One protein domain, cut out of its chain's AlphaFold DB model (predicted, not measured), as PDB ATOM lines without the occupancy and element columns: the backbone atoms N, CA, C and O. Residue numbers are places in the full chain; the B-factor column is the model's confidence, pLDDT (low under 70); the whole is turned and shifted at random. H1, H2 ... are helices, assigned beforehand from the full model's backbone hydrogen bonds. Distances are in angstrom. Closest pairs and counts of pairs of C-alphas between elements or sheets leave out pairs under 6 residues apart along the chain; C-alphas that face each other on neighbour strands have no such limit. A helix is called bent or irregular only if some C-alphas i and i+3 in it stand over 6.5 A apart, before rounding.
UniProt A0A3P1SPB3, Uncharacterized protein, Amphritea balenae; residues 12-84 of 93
ATOM      1  N   SER A  12     -34.020 -31.159  20.148       93.56
ATOM      2  CA  SER A  12     -32.617 -31.479  19.822       93.56
ATOM      3  C   SER A  12     -31.846 -30.286  19.250       93.56
ATOM      4  O   SER A  12     -30.778 -30.447  18.650       93.56
ATOM      5  N   CYS A  13     -32.397 -29.077  19.374       94.38
ATOM      6  CA  CYS A  13     -31.840 -27.889  18.753       94.38
ATOM      7  C   CYS A  13     -30.631 -27.397  19.550       94.38
ATOM      8  O   CYS A  13     -30.752 -27.026  20.710       94.38
ATOM      9  N   SER A  14     -29.469 -27.327  18.903       93.56
ATOM     10  CA  SER A  14     -28.244 -26.784  19.505       93.56
ATOM     11  C   SER A  14     -27.986 -25.313  19.155       93.56
ATOM     12  O   SER A  14     -26.929 -24.780  19.497       93.56
ATOM     13  N   ALA A  15     -28.875 -24.681  18.380       94.56
ATOM     14  CA  ALA A  15     -28.636 -23.352  17.828       94.56
ATOM     15  C   ALA A  15     -28.651 -22.289  18.930       94.56
ATOM     16  O   ALA A  15     -29.623 -22.189  19.672       94.56
ATOM     17  N   ALA A  16     -27.607 -21.460  18.988       94.25
ATOM     18  CA  ALA A  16     -27.503 -20.399  19.996       94.25
ATOM     19  C   ALA A  16     -28.507 -19.259  19.768       94.25
ATOM     20  O   ALA A  16     -28.909 -18.562  20.698       94.25
ATOM     21  N   VAL A  17     -28.926 -19.079  18.513       94.81
ATOM     22  CA  VAL A  17     -29.928 -18.098  18.103       94.81
ATOM     23  C   VAL A  17     -31.076 -18.810  17.407       94.81
ATOM     24  O   VAL A  17     -30.873 -19.543  16.431       94.81
ATOM     25  N   CYS A  18     -32.291 -18.553  17.889       95.31
ATOM     26  CA  CYS A  18     -33.514 -19.060  17.292       95.31
ATOM     27  C   CYS A  18     -34.195 -17.958  16.460       95.31
ATOM     28  O   CYS A  18     -34.707 -16.983  17.013       95.31
ATOM     29  N   PRO A  19     -34.236 -18.093  15.123       94.81
ATOM     30  CA  PRO A  19     -34.909 -17.125  14.261       94.81
ATOM     31  C   PRO A  19     -36.443 -17.160  14.341       94.81
ATOM     32  O   PRO A  19     -37.064 -16.184  13.944       94.81
ATOM     33  N   MET A  20     -37.074 -18.226  14.858       92.50
ATOM     34  CA  MET A  20     -38.547 -18.303  14.946       92.50
ATOM     35  C   MET A  20     -39.142 -17.357  15.996       92.50
ATOM     36  O   MET A  20     -40.182 -16.756  15.754       92.50
ATOM     37  N   ASN A  21     -38.487 -17.207  17.148       90.75
ATOM     38  CA  ASN A  21     -38.895 -16.294  18.227       90.75
ATOM     39  C   ASN A  21     -37.935 -15.116  18.415       90.75
ATOM     40  O   ASN A  21     -38.128 -14.323  19.332       90.75
ATOM     41  N   ARG A  22     -36.914 -14.996  17.560       93.44
ATOM     42  CA  ARG A  22     -35.913 -13.927  17.606       93.44
ATOM     43  C   ARG A  22     -35.200 -13.825  18.963       93.44
ATOM     44  O   ARG A  22     -35.003 -12.733  19.493       93.44
ATOM     45  N   THR A  23     -34.812 -14.966  19.536       93.19
ATOM     46  CA  THR A  23     -34.126 -15.031  20.839       93.19
ATOM     47  C   THR A  23     -32.708 -15.579  20.740       93.19
ATOM     48  O   THR A  23     -32.382 -16.334  19.820       93.19
ATOM     49  N   GLY A  24     -31.908 -15.287  21.765       90.94
ATOM     50  CA  GLY A  24     -30.542 -15.782  21.922       90.94
ATOM     51  C   GLY A  24     -29.493 -14.754  21.513       90.94
ATOM     52  O   GLY A  24     -29.814 -13.631  21.128       90.94
ATOM     53  N   LYS A  25     -28.221 -15.138  21.614       89.94
ATOM     54  CA  LYS A  25     -27.074 -14.331  21.189       89.94
ATOM     55  C   LYS A  25     -26.013 -15.267  20.632       89.94
ATOM     56  O   LYS A  25     -25.745 -16.295  21.236       89.94
ATOM     57  N   HIS A  26     -25.425 -14.905  19.497       90.88
ATOM     58  CA  HIS A  26     -24.428 -15.734  18.820       90.88
ATOM     59  C   HIS A  26     -23.008 -15.327  19.204       90.88
ATOM     60  O   HIS A  26     -22.589 -14.195  18.948       90.88
ATOM     61  N   LEU A  27     -22.249 -16.263  19.759       91.25
ATOM     62  CA  LEU A  27     -20.800 -16.185  19.897       91.25
ATOM     63  C   LEU A  27     -20.111 -16.901  18.731       91.25
ATOM     64  O   LEU A  27     -20.645 -17.802  18.082       91.25
ATOM     65  N   LYS A  28     -18.872 -16.493  18.447       89.00
ATOM     66  CA  LYS A  28     -18.090 -17.045  17.337       89.00
ATOM     67  C   LYS A  28     -17.923 -18.560  17.489       89.00
ATOM     68  O   LYS A  28     -17.373 -19.027  18.480       89.00
ATOM     69  N   GLY A  29     -18.318 -19.307  16.458       88.12
ATOM     70  CA  GLY A  29     -18.180 -20.766  16.412       88.12
ATOM     71  C   GLY A  29     -19.376 -21.549  16.962       88.12
ATOM     72  O   GLY A  29     -19.479 -22.742  16.674       88.12
ATOM     73  N   GLU A  30     -20.314 -20.900  17.655       93.56
ATOM     74  CA  GLU A  30     -21.550 -21.542  18.116       93.56
ATOM     75  C   GLU A  30     -22.409 -22.011  16.952       93.56
ATOM     76  O   GLU A  30     -22.265 -21.539  15.829       93.56
ATOM     77  N   THR A  31     -23.310 -22.966  17.166       94.75
ATOM     78  CA  THR A  31     -24.096 -23.507  16.054       94.75
ATOM     79  C   THR A  31     -25.187 -22.531  15.598       94.75
ATOM     80  O   THR A  31     -25.900 -21.938  16.402       94.75
ATOM     81  N   VAL A  32     -25.318 -22.372  14.278       96.19
ATOM     82  CA  VAL A  32     -26.392 -21.586  13.650       96.19
ATOM     83  C   VAL A  32     -27.569 -22.509  13.356       96.19
ATOM     84  O   VAL A  32     -27.361 -23.678  13.021       96.19
ATOM     85  N   CYS A  33     -28.790 -21.975  13.422       96.94
ATOM     86  CA  CYS A  33     -30.018 -22.686  13.074       96.94
ATOM     87  C   CYS A  33     -29.864 -23.500  11.774       96.94
ATOM     88  O   CYS A  33     -29.472 -22.971  10.729       96.94
ATOM     89  N   LEU A  34     -30.163 -24.804  11.854       96.88
ATOM     90  CA  LEU A  34     -30.104 -25.723  10.719       96.88
ATOM     91  C   LEU A  34     -31.029 -25.250   9.599       96.88
ATOM     92  O   LEU A  34     -30.568 -25.070   8.479       96.88
ATOM     93  N   TYR A  35     -32.306 -25.019   9.909       97.00
ATOM     94  CA  TYR A  35     -33.304 -24.676   8.900       97.00
ATOM     95  C   TYR A  35     -32.991 -23.355   8.204       97.00
ATOM     96  O   TYR A  35     -33.034 -23.310   6.982       97.00
ATOM     97  N   ALA A  36     -32.537 -22.332   8.932       97.12
ATOM     98  CA  ALA A  36     -32.086 -21.090   8.306       97.12
ATOM     99  C   ALA A  36     -30.938 -21.332   7.301       97.12
ATOM    100  O   ALA A  36     -30.974 -20.826   6.183       97.12
ATOM    101  N   GLN A  37     -29.954 -22.170   7.647       97.75
ATOM    102  CA  GLN A  37     -28.881 -22.540   6.711       97.75
ATOM    103  C   GLN A  37     -29.381 -23.322   5.488       97.75
ATOM    104  O   GLN A  37     -28.733 -23.290   4.447       97.75
ATOM    105  N   GLU A  38     -30.479 -24.067   5.607       97.81
ATOM    106  CA  GLU A  38     -31.087 -24.764   4.469       97.81
ATOM    107  C   GLU A  38     -31.896 -23.806   3.583       97.81
ATOM    108  O   GLU A  38     -31.904 -23.991   2.373       97.81
ATOM    109  N   MET A  39     -32.490 -22.744   4.143       96.94
ATOM    110  CA  MET A  39     -33.258 -21.744   3.383       96.94
ATOM    111  C   MET A  39     -32.437 -20.966   2.358       96.94
ATOM    112  O   MET A  39     -32.969 -20.545   1.339       96.94
ATOM    113  N   VAL A  40     -31.144 -20.768   2.618       96.75
ATOM    114  CA  VAL A  40     -30.251 -20.020   1.718       96.75
ATOM    115  C   VAL A  40     -29.667 -20.874   0.592       96.75
ATOM    116  O   VAL A  40     -28.806 -20.408  -0.151       96.75
ATOM    117  N   LYS A  41     -30.086 -22.137   0.473       97.06
ATOM    118  CA  LYS A  41     -29.634 -23.037  -0.592       97.06
ATOM    119  C   LYS A  41     -30.536 -22.934  -1.824       97.06
ATOM    120  O   LYS A  41     -31.714 -22.595  -1.697       97.06
ATOM    121  N   PRO A  42     -30.027 -23.281  -3.018       95.31
ATOM    122  CA  PRO A  42     -30.861 -23.399  -4.207       95.31
ATOM    123  C   PRO A  42     -32.031 -24.360  -3.976       95.31
ATOM    124  O   PRO A  42     -31.850 -25.420  -3.373       95.31
ATOM    125  N   TRP A  43     -33.210 -23.997  -4.488       94.62
ATOM    126  CA  TRP A  43     -34.430 -24.813  -4.410       94.62
ATOM    127  C   TRP A  43     -34.879 -25.137  -2.977       94.62
ATOM    128  O   TRP A  43     -35.551 -26.143  -2.757       94.62
ATOM    129  N   ALA A  44     -34.508 -24.301  -1.999       96.12
ATOM    130  CA  ALA A  44     -34.789 -24.552  -0.590       96.12
ATOM    131  C   ALA A  44     -36.269 -24.847  -0.332       96.12
ATOM    132  O   ALA A  44     -36.565 -25.876   0.261       96.12
ATOM    133  N   TYR A  45     -37.183 -24.005  -0.822       96.31
ATOM    134  CA  TYR A  45     -38.623 -24.180  -0.608       96.31
ATOM    135  C   TYR A  45     -39.110 -25.598  -0.970       96.31
ATOM    136  O   TYR A  45     -39.665 -26.282  -0.113       96.31
ATOM    137  N   PHE A  46     -38.761 -26.104  -2.161       95.88
ATOM    138  CA  PHE A  46     -39.096 -27.469  -2.587       95.88
ATOM    139  C   PHE A  46     -38.535 -28.546  -1.647       95.88
ATOM    140  O   PHE A  46     -39.201 -29.536  -1.366       95.88
ATOM    141  N   ARG A  47     -37.330 -28.353  -1.094       95.50
ATOM    142  CA  ARG A  47     -36.763 -29.292  -0.108       95.50
ATOM    143  C   ARG A  47     -37.537 -29.309   1.205       95.50
ATOM    144  O   ARG A  47     -37.650 -30.364   1.824       95.50
ATOM    145  N   PHE A  48     -38.055 -28.166   1.646       96.31
ATOM    146  CA  PHE A  48     -38.919 -28.111   2.826       96.31
ATOM    147  C   PHE A  48     -40.279 -28.772   2.559       96.31
ATOM    148  O   PHE A  48     -40.773 -29.482   3.437       96.31
ATOM    149  N   GLU A  49     -40.839 -28.606   1.357       95.75
ATOM    150  CA  GLU A  49     -42.051 -29.313   0.918       95.75
ATOM    151  C   GLU A  49     -41.855 -30.834   0.894       95.75
ATOM    152  O   GLU A  49     -42.622 -31.548   1.535       95.75
ATOM    153  N   GLU A  50     -40.788 -31.334   0.260       94.75
ATOM    154  CA  GLU A  50     -40.445 -32.769   0.224       94.75
ATOM    155  C   GLU A  50     -40.279 -33.378   1.630       94.75
ATOM    156  O   GLU A  50     -40.513 -34.566   1.844       94.75
ATOM    157  N   CYS A  51     -39.875 -32.569   2.613       93.50
ATOM    158  CA  CYS A  51     -39.730 -32.998   4.004       93.50
ATOM    159  C   CYS A  51     -41.023 -32.869   4.830       93.50
ATOM    160  O   CYS A  51     -41.012 -33.182   6.023       93.50
ATOM    161  N   GLY A  52     -42.120 -32.393   4.233       94.50
ATOM    162  CA  GLY A  52     -43.397 -32.173   4.913       94.50
ATOM    163  C   GLY A  52     -43.364 -31.036   5.938       94.50
ATOM    164  O   GLY A  52     -44.134 -31.051   6.895       94.50
ATOM    165  N   ILE A  53     -42.452 -30.071   5.778       95.00
ATOM    166  CA  ILE A  53     -42.281 -28.928   6.691       95.00
ATOM    167  C   ILE A  53     -42.217 -27.564   5.967       95.00
ATOM    168  O   ILE A  53     -41.409 -26.718   6.364       95.00
ATOM    169  N   PRO A  54     -43.050 -27.287   4.935       95.75
ATOM    170  CA  PRO A  54     -43.035 -25.991   4.240       95.75
ATOM    171  C   PRO A  54     -43.308 -24.819   5.191       95.75
ATOM    172  O   PRO A  54     -42.678 -23.766   5.091       95.75
ATOM    173  N   TRP A  55     -44.137 -25.046   6.209       94.50
ATOM    174  CA  TRP A  55     -44.461 -24.062   7.238       94.50
ATOM    175  C   TRP A  55     -43.222 -23.534   7.986       94.50
ATOM    176  O   TRP A  55     -43.207 -22.382   8.424       94.50
ATOM    177  N   VAL A  56     -42.157 -24.340   8.124       95.50
ATOM    178  CA  VAL A  56     -40.897 -23.907   8.756       95.50
ATOM    179  C   VAL A  56     -40.223 -22.844   7.897       95.50
ATOM    180  O   VAL A  56     -39.755 -21.839   8.429       95.50
ATOM    181  N   TYR A  57     -40.191 -23.042   6.579       96.19
ATOM    182  CA  TYR A  57     -39.625 -22.081   5.637       96.19
ATOM    183  C   TYR A  57     -40.373 -20.745   5.714       96.19
ATOM    184  O   TYR A  57     -39.759 -19.697   5.910       96.19
ATOM    185  N   GLU A  58     -41.702 -20.792   5.635       95.31
ATOM    186  CA  GLU A  58     -42.570 -19.609   5.677       95.31
ATOM    187  C   GLU A  58     -42.430 -18.833   6.990       95.31
ATOM    188  O   GLU A  58     -42.332 -17.607   6.986       95.31
ATOM    189  N   THR A  59     -42.345 -19.548   8.114       94.88
ATOM    190  CA  THR A  59     -42.184 -18.945   9.447       94.88
ATOM    191  C   THR A  59     -40.825 -18.255   9.597       94.88
ATOM    192  O   THR A  59     -40.700 -17.242  10.284       94.88
ATOM    193  N   LEU A  60     -39.780 -18.795   8.969       95.25
ATOM    194  CA  LEU A  60     -38.422 -18.270   9.079       95.25
ATOM    195  C   LEU A  60     -38.112 -17.146   8.090       95.25
ATOM    196  O   LEU A  60     -37.282 -16.290   8.400       95.25
ATOM    197  N   LEU A  61     -38.768 -17.122   6.928       95.56
ATOM    198  CA  LEU A  61     -38.507 -16.161   5.854       95.56
ATOM    199  C   LEU A  61     -38.520 -14.693   6.317       95.56
ATOM    200  O   LEU A  61     -37.526 -14.005   6.073       95.56
ATOM    201  N   PRO A  62     -39.542 -14.201   7.047       95.06
ATOM    202  CA  PRO A  62     -39.555 -12.813   7.518       95.06
ATOM    203  C   PRO A  62     -38.499 -12.516   8.597       95.06
ATOM    204  O   PRO A  62     -38.253 -11.355   8.919       95.06
ATOM    205  N   ASN A  63     -37.872 -13.544   9.175       95.12
ATOM    206  CA  ASN A  63     -36.900 -13.422  10.262       95.12
ATOM    207  C   ASN A  63     -35.448 -13.562   9.787       95.12
ATOM    208  O   ASN A  63     -34.523 -13.408  10.587       95.12
ATOM    209  N   LEU A  64     -35.227 -13.842   8.497       94.38
ATOM    210  CA  LEU A  64     -33.894 -14.100   7.963       94.38
ATOM    211  C   LEU A  64     -32.989 -12.864   8.045       94.38
ATOM    212  O   LEU A  64     -31.836 -12.996   8.445       94.38
ATOM    213  N   GLY A  65     -33.521 -11.674   7.740       94.94
ATOM    214  CA  GLY A  65     -32.784 -10.413   7.888       94.94
ATOM    215  C   GLY A  65     -32.317 -10.199   9.328       94.94
ATOM    216  O   GLY A  65     -31.122 -10.087   9.579       94.94
ATOM    217  N   TRP A  66     -33.245 -10.308  10.286       95.44
ATOM    218  CA  TRP A  66     -32.935 -10.194  11.714       95.44
ATOM    219  C   TRP A  66     -31.839 -11.171  12.167       95.44
ATOM    220  O   TRP A  66     -30.970 -10.797  12.954       95.44
ATOM    221  N   LEU A  67     -31.862 -12.415  11.670       95.81
ATOM    222  CA  LEU A  67     -30.855 -13.424  11.999       95.81
ATOM    223  C   LEU A  67     -29.468 -13.042  11.464       95.81
ATOM    224  O   LEU A  67     -28.474 -13.234  12.165       95.81
ATOM    225  N   LEU A  68     -29.390 -12.523  10.236       94.94
ATOM    226  CA  LEU A  68     -28.131 -12.087   9.624       94.94
ATOM    227  C   LEU A  68     -27.517 -10.898  10.377       94.94
ATOM    228  O   LEU A  68     -26.295 -10.842  10.516       94.94
ATOM    229  N   ASP A  69     -28.356 -10.026  10.940       94.44
ATOM    230  CA  ASP A  69     -27.927  -8.873  11.739       94.44
ATOM    231  C   ASP A  69     -27.371  -9.263  13.120       94.44
ATOM    232  O   ASP A  69     -26.638  -8.486  13.733       94.44
ATOM    233  N   GLN A  70     -27.661 -10.474  13.620       93.31
ATOM    234  CA  GLN A  70     -27.183 -10.908  14.942       93.31
ATOM    235  C   GLN A  70     -25.661 -11.073  15.009       93.31
ATOM    236  O   GLN A  70     -25.075 -10.946  16.085       93.31
ATOM    237  N   SER A  71     -25.003 -11.420  13.895       93.94
ATOM    238  CA  SER A  71     -23.551 -11.606  13.877       93.94
ATOM    239  C   SER A  71     -22.969 -11.678  12.460       93.94
ATOM    240  O   SER A  71     -23.467 -12.446  11.631       93.94
ATOM    241  N   PRO A  72     -21.808 -11.042  12.201       94.44
ATOM    242  CA  PRO A  72     -21.042 -11.273  10.974       94.44
ATOM    243  C   PRO A  72     -20.655 -12.747  10.762       94.44
ATOM    244  O   PRO A  72     -20.543 -13.204   9.622       94.44
ATOM    245  N   ASP A  73     -20.466 -13.514  11.845       95.31
ATOM    246  CA  ASP A  73     -20.175 -14.951  11.756       95.31
ATOM    247  C   ASP A  73     -21.383 -15.732  11.227       95.31
ATOM    248  O   ASP A  73     -21.221 -16.597  10.365       95.31
ATOM    249  N   ILE A  74     -22.602 -15.377  11.658       96.25
ATOM    250  CA  ILE A  74     -23.835 -15.948  11.101       96.25
ATOM    251  C   ILE A  74     -23.884 -15.674   9.603       96.25
ATOM    252  O   ILE A  74     -23.996 -16.621   8.824       96.25
ATOM    253  N   HIS A  75     -23.726 -14.416   9.183       96.00
ATOM    254  CA  HIS A  75     -23.787 -14.057   7.767       96.00
ATOM    255  C   HIS A  75     -22.767 -14.850   6.932       96.00
ATOM    256  O   HIS A  75     -23.132 -15.506   5.951       96.00
ATOM    257  N   LYS A  76     -21.507 -14.918   7.380       96.31
ATOM    258  CA  LYS A  76     -20.461 -15.725   6.730       96.31
ATOM    259  C   LYS A  76     -20.845 -17.204   6.623       96.31
ATOM    260  O   LYS A  76     -20.580 -17.848   5.605       96.31
ATOM    261  N   ARG A  77     -21.445 -17.777   7.666       96.25
ATOM    262  CA  ARG A  77     -21.849 -19.189   7.676       96.25
ATOM    263  C   ARG A  77     -23.049 -19.469   6.786       96.25
ATOM    264  O   ARG A  77     -23.089 -20.546   6.198       96.25
ATOM    265  N   MET A  78     -23.967 -18.521   6.653       96.38
ATOM    266  CA  MET A  78     -25.103 -18.607   5.736       96.38
ATOM    267  C   MET A  78     -24.622 -18.569   4.281       96.38
ATOM    268  O   MET A  78     -24.964 -19.460   3.508       96.38
ATOM    269  N   LEU A  79     -23.703 -17.658   3.941       96.31
ATOM    270  CA  LEU A  79     -23.041 -17.642   2.628       96.31
ATOM    271  C   LEU A  79     -22.279 -18.945   2.344       96.31
ATOM    272  O   LEU A  79     -22.310 -19.468   1.236       96.31
ATOM    273  N   LYS A  80     -21.616 -19.526   3.349       96.69
ATOM    274  CA  LYS A  80     -20.969 -20.839   3.196       96.69
ATOM    275  C   LYS A  80     -21.983 -21.981   3.061       96.69
ATOM    276  O   LYS A  80     -21.645 -23.025   2.512       96.69
ATOM    277  N   ALA A  81     -23.180 -21.849   3.625       97.00
ATOM    278  CA  ALA A  81     -24.211 -22.875   3.554       97.00
ATOM    279  C   ALA A  81     -24.886 -22.916   2.178       97.00
ATOM    280  O   ALA A  81     -25.190 -24.016   1.724       97.00
ATOM    281  N   SER A  82     -25.047 -21.773   1.501       96.94
ATOM    282  CA  SER A  82     -25.692 -21.689   0.180       96.94
ATOM    283  C   SER A  82     -24.989 -22.511  -0.904       96.94
ATOM    284  O   SER A  82     -25.630 -22.981  -1.839       96.94
ATOM    285  N   THR A  83     -23.683 -22.753  -0.758       96.50
ATOM    286  CA  THR A  83     -22.875 -23.549  -1.700       96.50
ATOM    287  C   THR A  83     -22.805 -25.035  -1.349       96.50
ATOM    288  O   THR A  83     -22.212 -25.828  -2.083       96.50
ATOM    289  N   LYS A  84     -23.382 -25.448  -0.217       95.94
ATOM    290  CA  LYS A  84     -23.346 -26.837   0.249       95.94
ATOM    291  C   LYS A  84     -24.596 -27.597  -0.162       95.94
ATOM    292  O   LYS A  84     -25.687 -27.042  -0.243       95.94
TER     293      LYS A  84
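This is residues 12 to 84 of the 93 residues of an uncharacterized protein of Amphritea balenae (UniProt A0A3P1SPB3). A long kinked helix, H3, forms an arch, with a shorter helix turning back at each of its ends, H2 at the first and H4 at the last; the short helix H1 sits in the space between them, crossing H3 and packing on H3 and H4. Before H1, residues 12 to 33 form a long winding stretch with no named element, in which residues 17 to 18 and 23 to 24 make a short antiparallel pairing. The printed part has 73 residues with four named helices, H1, H2, H3 and H4 along the chain, and no named strand; the class is all helix, with 40 residues in the helices. The whole is compact, with a radius of gyration of the C-alphas of 11.6 A, and its outline is rounded, spanning 32 by 26 by 23 A.

The hub is H3, residues 54 to 69, which touches three other helices. It has a kink of 58 degrees near residue 62 and is irregular, with C-alphas 62 and 65 7.2 A apart; its line is a rough one. H2, residues 44 to 50, touches H3 at residues 54 to 57 alone, and the closest C-alphas are those of Phe 48 and Pro 54, 4.8 A apart. H2 and H3 form a helical hairpin, at a shallow tilt of 26 degrees, opposite ways. H4, residues 72 to 82, touches H3 only at the corner by their link, with residues 67 to 69 of H3 alone; the closest C-alphas are those of Leu 68 and His 75, 5.1 A apart. The lines of H3 and H4 stand at a steep tilt of 40 degrees, opposite ways. H1, residues 34 to 39, touches H3, with the C-alphas of Met 39 and Tyr 57 the closest at 6.8 A, and their lines are about perpendicular at 85 degrees. H1 also touches H4, where the closest C-alphas are those of Gln 37 and Met 78, 5.5 A apart; these two run the same way at a steep tilt of 64 degrees. H1 and H2 are close but not clearly touching, with the C-alphas of Glu 38 and Ala 44 the closest at 6.3 A. H2 and H4 are apart. The helix packing is mostly crossed, but only just. In H1, H2 and H4 every O i to N i+4 pair is within hydrogen-bond range, while in H3 8 of 12 are.

H3 runs from Pro 54, with its C-alpha at (-43.035, -25.991, 4.240), to Asp 69, with its C-alpha at (-27.927, -8.873, 11.739), and measures 24.0 A from first to last C-alpha. H4 runs from Pro 72 to Ser 82, whose C-alpha is at (-25.692, -21.689, 0.180), and is 15.7 A long. H2, from Ala 44 to Glu 50, measures 10.0 A. H1 is the shortest at 8.9 A and begins at Leu 34, with its C-alpha at (-30.104, -25.723, 10.719).

The two C-alphas farthest apart are those of Leu 27 and Glu 50, at 32.4 A, and the first and last printed C-alphas, of Ser 12 and Lys 84, are 22.1 A apart. The printed part has no cut. The links H1 to H2, H2 to H3 and H3 to H4 are tight, with 4, 3 and 2 residues between the helices. The mean pLDDT of the printed part is 94.9, and no printed residue of this model is under 70.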